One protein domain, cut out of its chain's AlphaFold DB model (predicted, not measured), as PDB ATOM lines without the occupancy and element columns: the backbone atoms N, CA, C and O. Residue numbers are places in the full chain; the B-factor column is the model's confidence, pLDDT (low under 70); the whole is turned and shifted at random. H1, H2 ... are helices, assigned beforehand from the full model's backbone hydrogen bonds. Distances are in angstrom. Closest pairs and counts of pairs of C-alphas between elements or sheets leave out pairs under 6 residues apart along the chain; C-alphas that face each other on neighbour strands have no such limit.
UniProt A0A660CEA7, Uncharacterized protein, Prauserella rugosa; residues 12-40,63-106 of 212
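What this domain is: This is residues 12 to 40 and 63 to 106 of the 212 residues of an uncharacterized protein of Prauserella rugosa (UniProt A0A660CEA7). What does the model look like? One long helix, H3, makes the longest axis and runs by itself, while a shorter helix, H2, lies off to one side of its first half across an open gap, with the small helix H1 making a corner with H2 at its first end. How much is printed, and of what kind? The printed part has 73 residues with three named helices, in the order H1, H2, H3, and no named strand, and its class is all helix. How spread out is it? It is extended, with a radius of gyration of the C-alphas of 21.3 A, and its C-alphas span 62 by 35 by 29 A.

Where its parts are: Where does the longest helix run? H3 holds residues 63 to 106 and measures 63.4 A from its first to its last C-alpha, from C-alpha 63 at (102.508, 40.421, -2.564) to C-alpha 106 at (39.864, 40.820, -12.340). Where are the other two? H2 holds residues 21 to 40 and measures 29.1 A from first to last C-alpha, ending with C-alpha 40 at (101.743, 42.022, -25.747). H1 holds residues 12 to 17, measures 8.6 A, and begins with C-alpha 12 at (88.247, 65.801, -7.960).

How they stand to each other: What touches H3? H3 touches no helix: H2 and H3 are apart, and H1 and H3 are apart. How do H1 and H2 stand to each other? They are close but not clearly touching, with 1 pair of C-alphas within 8 A. The closest C-alphas, those of Leu 17 and Met 23, are 8.0 A apart, and the two lines stand about perpendicular, at 78 degrees. What do the backbone N and O atoms show? In H1 and H3 every O i to N i+4 pair is within hydrogen-bond range, and in H2 15 of 16 are.

The domain as a whole: How large is the whole? The two C-alphas farthest apart are those of Leu 63 and Ala 106, at 63.4 A, and the outline is elongated. Which stretches stand free? Residues 12 to 17, 19 to 26, 28 to 40 and 63 to 106 do. How are the helices linked? A tight link of 3 residues joins H1 to H2, and the link from H2 to H3 runs across the cut, where residues 41 to 62 are not printed and C-alphas 40 and 63 are 23.3 A apart. Where is confidence low? The mean pLDDT of the printed part is 75.8, and it is under 70 at residues 12 to 40, residue 63 and residues 104 to 106.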
ATOM      1  N   ALA A  12      89.234  64.811  -7.532       56.53
ATOM      2  CA  ALA A  12      88.247  65.801  -7.960       56.53
ATOM      3  C   ALA A  12      88.328  66.088  -9.471       56.53
ATOM      4  O   ALA A  12      87.295  66.101 -10.137       56.53
ATOM      5  N   ALA A  13      89.539  66.228 -10.028       57.03
ATOM      6  CA  ALA A  13      89.738  66.410 -11.468       57.03
ATOM      7  C   ALA A  13      89.287  65.183 -12.285       57.03
ATOM      8  O   ALA A  13      88.677  65.338 -13.343       57.03
ATOM      9  N   GLY A  14      89.523  63.968 -11.773       60.41
ATOM     10  CA  GLY A  14      89.045  62.728 -12.392       60.41
ATOM     11  C   GLY A  14      87.520  62.584 -12.364       60.41
ATOM     12  O   GLY A  14      86.922  62.169 -13.355       60.41
ATOM     13  N   TYR A  15      86.869  62.993 -11.272       58.53
ATOM     14  CA  TYR A  15      85.411  62.915 -11.127       58.53
ATOM     15  C   TYR A  15      84.676  63.953 -11.989       58.53
ATOM     16  O   TYR A  15      83.662  63.636 -12.614       58.53
ATOM     17  N   THR A  16      85.216  65.171 -12.112       60.12
ATOM     18  CA  THR A  16      84.656  66.191 -13.016       60.12
ATOM     19  C   THR A  16      84.847  65.840 -14.491       60.12
ATOM     20  O   THR A  16      83.994  66.176 -15.308       60.12
ATOM     21  N   LEU A  17      85.917  65.116 -14.838       57.34
ATOM     22  CA  LEU A  17      86.170  64.657 -16.208       57.34
ATOM     23  C   LEU A  17      85.375  63.382 -16.561       57.34
ATOM     24  O   LEU A  17      85.072  63.136 -17.726       57.34
ATOM     25  N   GLY A  18      84.971  62.596 -15.557       55.69
ATOM     26  CA  GLY A  18      84.227  61.345 -15.721       55.69
ATOM     27  C   GLY A  18      82.712  61.485 -15.904       55.69
ATOM     28  O   GLY A  18      82.050  60.483 -16.169       55.69
ATOM     29  N   ARG A  19      82.120  62.683 -15.778       67.62
ATOM     30  CA  ARG A  19      80.654  62.856 -15.900       67.62
ATOM     31  C   ARG A  19      80.153  62.905 -17.356       67.62
ATOM     32  O   ARG A  19      78.951  62.826 -17.590       67.62
ATOM     33  N   GLY A  20      81.052  62.972 -18.343       59.09
ATOM     34  CA  GLY A  20      80.710  62.872 -19.764       59.09
ATOM     35  C   GLY A  20      80.579  61.418 -20.230       59.09
ATOM     36  O   GLY A  20      81.580  60.715 -20.361       59.09
ATOM     37  N   ARG A  21      79.355  60.981 -20.552       60.88
ATOM     38  CA  ARG A  21      79.034  59.635 -21.075       60.88
ATOM     39  C   ARG A  21      79.944  59.112 -22.219       60.88
ATOM     40  O   ARG A  21      80.287  57.935 -22.150       60.88
ATOM     41  N   PRO A  22      80.435  59.902 -23.206       57.88
ATOM     42  CA  PRO A  22      81.309  59.347 -24.254       57.88
ATOM     43  C   PRO A  22      82.760  59.123 -23.799       57.88
ATOM     44  O   PRO A  22      83.479  58.313 -24.381       57.88
ATOM     45  N   MET A  23      83.210  59.818 -22.752       59.25
ATOM     46  CA  MET A  23      84.603  59.741 -22.310       59.25
ATOM     47  C   MET A  23      84.865  58.481 -21.479       59.25
ATOM     48  O   MET A  23      85.960  57.926 -21.540       59.25
ATOM     49  N   LYS A  24      83.839  57.971 -20.779       58.12
ATOM     50  CA  LYS A  24      83.891  56.670 -20.093       58.12
ATOM     51  C   LYS A  24      84.149  55.524 -21.079       58.12
ATOM     52  O   LYS A  24      85.027  54.706 -20.824       58.12
ATOM     53  N   LEU A  25      83.469  55.510 -22.231       67.00
ATOM     54  CA  LEU A  25      83.687  54.501 -23.278       67.00
ATOM     55  C   LEU A  25      85.084  54.601 -23.895       67.00
ATOM     56  O   LEU A  25      85.746  53.582 -24.069       67.00
ATOM     57  N   ALA A  26      85.572  55.816 -24.159       65.62
ATOM     58  CA  ALA A  26      86.931  56.019 -24.660       65.62
ATOM     59  C   ALA A  26      88.003  55.571 -23.652       65.62
ATOM     60  O   ALA A  26      89.049  55.067 -24.053       65.62
ATOM     61  N   LEU A  27      87.747  55.718 -22.349       68.00
ATOM     62  CA  LEU A  27      88.673  55.301 -21.298       68.00
ATOM     63  C   LEU A  27      88.653  53.784 -21.074       68.00
ATOM     64  O   LEU A  27      89.713  53.200 -20.879       68.00
ATOM     65  N   VAL A  28      87.489  53.135 -21.168       69.94
ATOM     66  CA  VAL A  28      87.387  51.665 -21.150       69.94
ATOM     67  C   VAL A  28      88.039  51.070 -22.400       69.94
ATOM     68  O   VAL A  28      88.908  50.209 -22.282       69.94
ATOM     69  N   ALA A  29      87.711  51.577 -23.592       67.44
ATOM     70  CA  ALA A  29      88.332  51.139 -24.842       67.44
ATOM     71  C   ALA A  29      89.848  51.400 -24.844       67.44
ATOM     72  O   ALA A  29      90.634  50.517 -25.182       67.44
ATOM     73  N   GLY A  30      90.269  52.585 -24.394       63.56
ATOM     74  CA  GLY A  30      91.672  52.952 -24.237       63.56
ATOM     75  C   GLY A  30      92.393  52.084 -23.207       63.56
ATOM     76  O   GLY A  30      93.506  51.646 -23.468       63.56
ATOM     77  N   GLY A  31      91.758  51.760 -22.081       68.44
ATOM     78  CA  GLY A  31      92.306  50.879 -21.050       68.44
ATOM     79  C   GLY A  31      92.477  49.435 -21.523       68.44
ATOM     80  O   GLY A  31      93.508  48.824 -21.253       68.44
ATOM     81  N   VAL A  32      91.522  48.904 -22.291       66.44
ATOM     82  CA  VAL A  32      91.611  47.553 -22.874       66.44
ATOM     83  C   VAL A  32      92.694  47.488 -23.955       66.44
ATOM     84  O   VAL A  32      93.487  46.547 -23.976       66.44
ATOM     85  N   LEU A  33      92.788  48.501 -24.821       59.38
ATOM     86  CA  LEU A  33      93.828  48.577 -25.853       59.38
ATOM     87  C   LEU A  33      95.229  48.766 -25.253       59.38
ATOM     88  O   LEU A  33      96.163  48.080 -25.666       59.38
ATOM     89  N   LEU A  34      95.380  49.633 -24.249       56.62
ATOM     90  CA  LEU A  34      96.662  49.858 -23.578       56.62
ATOM     91  C   LEU A  34      97.063  48.658 -22.705       56.62
ATOM     92  O   LEU A  34      98.235  48.290 -22.676       56.62
ATOM     93  N   GLY A  35      96.095  47.995 -22.064       56.69
ATOM     94  CA  GLY A  35      96.309  46.746 -21.330       56.69
ATOM     95  C   GLY A  35      96.758  45.606 -22.244       56.69
ATOM     96  O   GLY A  35      97.689  44.876 -21.910       56.69
ATOM     97  N   ARG A  36      96.175  45.502 -23.443       58.75
ATOM     98  CA  ARG A  36      96.583  44.516 -24.452       58.75
ATOM     99  C   ARG A  36      97.949  44.836 -25.067       58.75
ATOM    100  O   ARG A  36      98.719  43.913 -25.310       58.75
ATOM    101  N   HIS A  37      98.289  46.108 -25.269       56.50
ATOM    102  CA  HIS A  37      99.609  46.500 -25.777       56.50
ATOM    103  C   HIS A  37     100.724  46.280 -24.741       56.50
ATOM    104  O   HIS A  37     101.836  45.896 -25.098       56.50
ATOM    105  N   LEU A  38     100.434  46.470 -23.451       52.44
ATOM    106  CA  LEU A  38     101.394  46.222 -22.373       52.44
ATOM    107  C   LEU A  38     101.545  44.722 -22.060       52.44
ATOM    108  O   LEU A  38     102.651  44.270 -21.782       52.44
ATOM    109  N   ALA A  39     100.464  43.943 -22.178       53.06
ATOM    110  CA  ALA A  39     100.509  42.480 -22.101       53.06
ATOM    111  C   ALA A  39     101.177  41.838 -23.336       53.06
ATOM    112  O   ALA A  39     101.815  40.799 -23.208       53.06
ATOM    113  N   GLY A  40     101.078  42.466 -24.515       50.66
ATOM    114  CA  GLY A  40     101.743  42.022 -25.747       50.66
ATOM    115  C   GLY A  40     103.234  42.378 -25.835       50.66
ATOM    116  O   GLY A  40     103.997  41.645 -26.451       50.66
ATOM    117  N   LEU A  63     103.561  39.431  -2.804       60.31
ATOM    118  CA  LEU A  63     102.508  40.421  -2.564       60.31
ATOM    119  C   LEU A  63     101.303  40.144  -3.468       60.31
ATOM    120  O   LEU A  63     100.165  40.121  -3.004       60.31
ATOM    121  N   THR A  64     101.557  39.852  -4.744       70.44
ATOM    122  CA  THR A  64     100.500  39.574  -5.722       70.44
ATOM    123  C   THR A  64      99.721  38.303  -5.380       70.44
ATOM    124  O   THR A  64      98.509  38.292  -5.560       70.44
ATOM    125  N   GLY A  65     100.363  37.270  -4.819       77.19
ATOM    126  CA  GLY A  65      99.677  36.064  -4.338       77.19
ATOM    127  C   GLY A  65      98.614  36.364  -3.275       77.19
ATOM    128  O   GLY A  65      97.442  36.051  -3.469       77.19
ATOM    129  N   ALA A  66      98.985  37.078  -2.207       76.56
ATOM    130  CA  ALA A  66      98.058  37.413  -1.120       76.56
ATOM    131  C   ALA A  66      96.907  38.336  -1.568       76.56
ATOM    132  O   ALA A  66      95.767  38.187  -1.117       76.56
ATOM    133  N   PHE A  67      97.181  39.281  -2.473       83.62
ATOM    134  CA  PHE A  67      96.133  40.116  -3.063       83.62
ATOM    135  C   PHE A  67      95.223  39.317  -3.992       83.62
ATOM    136  O   PHE A  67      94.009  39.500  -3.943       83.62
ATOM    137  N   ARG A  68      95.778  38.406  -4.796       84.81
ATOM    138  CA  ARG A  68      95.011  37.552  -5.707       84.81
ATOM    139  C   ARG A  68      94.066  36.638  -4.948       84.81
ATOM    140  O   ARG A  68      92.900  36.579  -5.319       84.81
ATOM    141  N   ASP A  69      94.517  36.006  -3.870       88.88
ATOM    142  CA  ASP A  69      93.662  35.138  -3.053       88.88
ATOM    143  C   ASP A  69      92.526  35.924  -2.396       88.88
ATOM    144  O   ASP A  69      91.370  35.496  -2.407       88.88
ATOM    145  N   ARG A  70      92.818  37.128  -1.888       87.56
ATOM    146  CA  ARG A  70      91.794  37.990  -1.288       87.56
ATOM    147  C   ARG A  70      90.780  38.490  -2.317       87.56
ATOM    148  O   ARG A  70      89.594  38.580  -2.006       87.56
ATOM    149  N   LEU A  71      91.230  38.768  -3.537       91.88
ATOM    150  CA  LEU A  71      90.385  39.227  -4.638       91.88
ATOM    151  C   LEU A  71      89.554  38.081  -5.228       91.88
ATOM    152  O   LEU A  71      88.371  38.262  -5.486       91.88
ATOM    153  N   LEU A  72      90.133  36.885  -5.349       94.31
ATOM    154  CA  LEU A  72      89.431  35.674  -5.771       94.31
ATOM    155  C   LEU A  72      88.366  35.271  -4.742       94.31
ATOM    156  O   LEU A  72      87.242  34.934  -5.112       94.31
ATOM    157  N   SER A  73      88.691  35.363  -3.449       90.44
ATOM    158  CA  SER A  73      87.727  35.134  -2.372       90.44
ATOM    159  C   SER A  73      86.584  36.149  -2.421       90.44
ATOM    160  O   SER A  73      85.426  35.752  -2.338       90.44
ATOM    161  N   ALA A  74      86.890  37.440  -2.586       92.62
ATOM    162  CA  ALA A  74      85.873  38.484  -2.694       92.62
ATOM    163  C   ALA A  74      84.992  38.303  -3.939       92.62
ATOM    164  O   ALA A  74      83.772  38.396  -3.837       92.62
ATOM    165  N   ALA A  75      85.587  37.975  -5.089       87.56
ATOM    166  CA  ALA A  75      84.860  37.705  -6.326       87.56
ATOM    167  C   ALA A  75      83.924  36.501  -6.184       87.56
ATOM    168  O   ALA A  75      82.780  36.554  -6.629       87.56
ATOM    169  N   ARG A  76      84.369  35.431  -5.514       91.56
ATOM    170  CA  ARG A  76      83.525  34.261  -5.248       91.56
ATOM    171  C   ARG A  76      82.341  34.611  -4.350       91.56
ATOM    172  O   ARG A  76      81.223  34.208  -4.652       91.56
ATOM    173  N   THR A  77      82.562  35.370  -3.277       93.50
ATOM    174  CA  THR A  77      81.479  35.833  -2.394       93.50
ATOM    175  C   THR A  77      80.506  36.749  -3.132       93.50
ATOM    176  O   THR A  77      79.296  36.566  -3.016       93.50
ATOM    177  N   ALA A  78      81.017  37.684  -3.936       88.19
ATOM    178  CA  ALA A  78      80.197  38.578  -4.743       88.19
ATOM    179  C   ALA A  78      79.361  37.805  -5.772       88.19
ATOM    180  O   ALA A  78      78.167  38.046  -5.881       88.19
ATOM    181  N   ALA A  79      79.947  36.820  -6.458       92.06
ATOM    182  CA  ALA A  79      79.231  35.984  -7.418       92.06
ATOM    183  C   ALA A  79      78.116  35.156  -6.759       92.06
ATOM    184  O   ALA A  79      77.026  35.058  -7.309       92.06
ATOM    185  N   VAL A  80      78.362  34.584  -5.575       94.75
ATOM    186  CA  VAL A  80      77.331  33.842  -4.826       94.75
ATOM    187  C   VAL A  80      76.203  34.767  -4.362       94.75
ATOM    188  O   VAL A  80      75.037  34.380  -4.411       94.75
ATOM    189  N   THR A  81      76.538  35.989  -3.949       92.62
ATOM    190  CA  THR A  81      75.553  36.997  -3.527       92.62
ATOM    191  C   THR A  81      74.702  37.437  -4.717       92.62
ATOM    192  O   THR A  81      73.491  37.272  -4.684       92.62
ATOM    193  N   ALA A  82      75.337  37.827  -5.825       84.94
ATOM    194  CA  ALA A  82      74.652  38.209  -7.058       84.94
ATOM    195  C   ALA A  82      73.796  37.073  -7.641       84.94
ATOM    196  O   ALA A  82      72.704  37.314  -8.141       84.94
ATOM    197  N   ALA A  83      74.255  35.820  -7.553       87.31
ATOM    198  CA  ALA A  83      73.449  34.670  -7.954       87.31
ATOM    199  C   ALA A  83      72.215  34.479  -7.054       87.31
ATOM    200  O   ALA A  83      71.174  34.055  -7.547       87.31
ATOM    201  N   SER A  84      72.318  34.799  -5.761       87.25
ATOM    202  CA  SER A  84      71.187  34.729  -4.825       87.25
ATOM    203  C   SER A  84      70.174  35.843  -5.111       87.25
ATOM    204  O   SER A  84      68.998  35.550  -5.305       87.25
ATOM    205  N   GLU A  85      70.640  37.084  -5.287       87.94
ATOM    206  CA  GLU A  85      69.805  38.218  -5.720       87.94
ATOM    207  C   GLU A  85      69.146  37.969  -7.087       87.94
ATOM    208  O   GLU A  85      67.998  38.346  -7.322       87.94
ATOM    209  N   GLY A  86      69.849  37.296  -8.000       89.38
ATOM    210  CA  GLY A  86      69.313  36.902  -9.303       89.38
ATOM    211  C   GLY A  86      68.155  35.904  -9.201       89.38
ATOM    212  O   GLY A  86      67.193  35.996  -9.960       89.38
ATOM    213  N   ILE A  87      68.212  34.963  -8.254       92.75
ATOM    214  CA  ILE A  87      67.123  34.002  -8.020       92.75
ATOM    215  C   ILE A  87      65.915  34.705  -7.389       92.75
ATOM    216  O   ILE A  87      64.789  34.481  -7.841       92.75
ATOM    217  N   ASP A  88      66.140  35.569  -6.398       89.81
ATOM    218  CA  ASP A  88      65.065  36.305  -5.725       89.81
ATOM    219  C   ASP A  88      64.376  37.294  -6.682       89.81
ATOM    220  O   ASP A  88      63.155  37.257  -6.834       89.81
ATOM    221  N   SER A  89      65.144  38.076  -7.451       90.44
ATOM    222  CA  SER A  89      64.599  39.017  -8.448       90.44
ATOM    223  C   SER A  89      63.821  38.333  -9.579       90.44
ATOM    224  O   SER A  89      62.861  38.900 -10.117       90.44
ATOM    225  N   LEU A  90      64.195  37.100  -9.935       92.38
ATOM    226  CA  LEU A  90      63.440  36.285 -10.883       92.38
ATOM    227  C   LEU A  90      62.119  35.799 -10.272       92.38
ATOM    228  O   LEU A  90      61.094  35.804 -10.958       92.38
ATOM    229  N   GLY A  91      62.124  35.406  -8.996       93.88
ATOM    230  CA  GLY A  91      60.919  35.044  -8.247       93.88
ATOM    231  C   GLY A  91      59.938  36.210  -8.116       93.88
ATOM    232  O   GLY A  91      58.738  36.037  -8.369       93.88
ATOM    233  N   ASP A  92      60.452  37.401  -7.816       92.50
ATOM    234  CA  ASP A  92      59.669  38.633  -7.724       92.50
ATOM    235  C   ASP A  92      59.060  38.998  -9.079       92.50
ATOM    236  O   ASP A  92      57.849  39.183  -9.168       92.50
ATOM    237  N   ASN A  93      59.834  38.966 -10.170       89.94
ATOM    238  CA  ASN A  93      59.303  39.203 -11.519       89.94
ATOM    239  C   ASN A  93      58.232  38.186 -11.927       89.94
ATOM    240  O   ASN A  93      57.233  38.542 -12.562       89.94
ATOM    241  N   LEU A  94      58.419  36.909 -11.585       94.62
ATOM    242  CA  LEU A  94      57.440  35.872 -11.902       94.62
ATOM    243  C   LEU A  94      56.134  36.101 -11.130       94.62
ATOM    244  O   LEU A  94      55.047  35.953 -11.696       94.62
ATOM    245  N   THR A  95      56.246  36.505  -9.866       93.38
ATOM    246  CA  THR A  95      55.116  36.820  -8.983       93.38
ATOM    247  C   THR A  95      54.393  38.090  -9.433       93.38
ATOM    248  O   THR A  95      53.174  38.062  -9.609       93.38
ATOM    249  N   GLU A  96      55.127  39.166  -9.719       92.94
ATOM    250  CA  GLU A  96      54.633  40.435 -10.269       92.94
ATOM    251  C   GLU A  96      53.887  40.196 -11.587       92.94
ATOM    252  O   GLU A  96      52.749  40.628 -11.779       92.94
ATOM    253  N   ARG A  97      54.474  39.402 -12.492       90.12
ATOM    254  CA  ARG A  97      53.861  39.080 -13.783       90.12
ATOM    255  C   ARG A  97      52.611  38.225 -13.618       90.12
ATOM    256  O   ARG A  97      51.604  38.510 -14.272       90.12
ATOM    257  N   ALA A  98      52.642  37.216 -12.749       93.19
ATOM    258  CA  ALA A  98      51.475  36.389 -12.447       93.19
ATOM    259  C   ALA A  98      50.336  37.224 -11.837       93.19
ATOM    260  O   ALA A  98      49.182  37.082 -12.260       93.19
ATOM    261  N   ASN A  99      50.657  38.145 -10.925       89.06
ATOM    262  CA  ASN A  99      49.705  39.101 -10.365       89.06
ATOM    263  C   ASN A  99      49.190  40.077 -11.425       89.06
ATOM    264  O   ASN A  99      47.990  40.306 -11.473       89.06
ATOM    265  N   SER A 100      50.021  40.561 -12.351       90.19
ATOM    266  CA  SER A 100      49.580  41.451 -13.439       90.19
ATOM    267  C   SER A 100      48.616  40.773 -14.423       90.19
ATOM    268  O   SER A 100      47.775  41.431 -15.039       90.19
ATOM    269  N   ILE A 101      48.742  39.457 -14.617       89.00
ATOM    270  CA  ILE A 101      47.853  38.668 -15.482       89.00
ATOM    271  C   ILE A 101      46.555  38.346 -14.736       89.00
ATOM    272  O   ILE A 101      45.480  38.374 -15.333       89.00
ATOM    273  N   ARG A 102      46.635  38.070 -13.428       81.19
ATOM    274  CA  ARG A 102      45.463  37.837 -12.576       81.19
ATOM    275  C   ARG A 102      44.661  39.120 -12.336       81.19
ATOM    276  O   ARG A 102      43.443  39.071 -12.458       81.19
ATOM    277  N   GLY A 103      45.340  40.237 -12.082       77.25
ATOM    278  CA  GLY A 103      44.783  41.586 -11.958       77.25
ATOM    279  C   GLY A 103      44.059  41.996 -13.232       77.25
ATOM    280  O   GLY A 103      42.855  42.190 -13.187       77.25
ATOM    281  N   ARG A 104      44.712  41.883 -14.402       65.06
ATOM    282  CA  ARG A 104      44.055  42.120 -15.705       65.06
ATOM    283  C   ARG A 104      42.815  41.265 -15.962       65.06
ATOM    284  O   ARG A 104      41.956  41.661 -16.742       65.06
ATOM    285  N   ARG A 105      42.709  40.086 -15.342       57.41
ATOM    286  CA  ARG A 105      41.517  39.231 -15.435       57.41
ATOM    287  C   ARG A 105      40.416  39.663 -14.459       57.41
ATOM    288  O   ARG A 105      39.243  39.529 -14.798       57.41
ATOM    289  N   ALA A 106      40.784  40.200 -13.295       55.34
ATOM    290  CA  ALA A 106      39.864  40.820 -12.340       55.34
ATOM    291  C   ALA A 106      39.326  42.170 -12.856       55.34
ATOM    292  O   ALA A 106      38.133  42.420 -12.730       55.34
TER     293      ALA A 106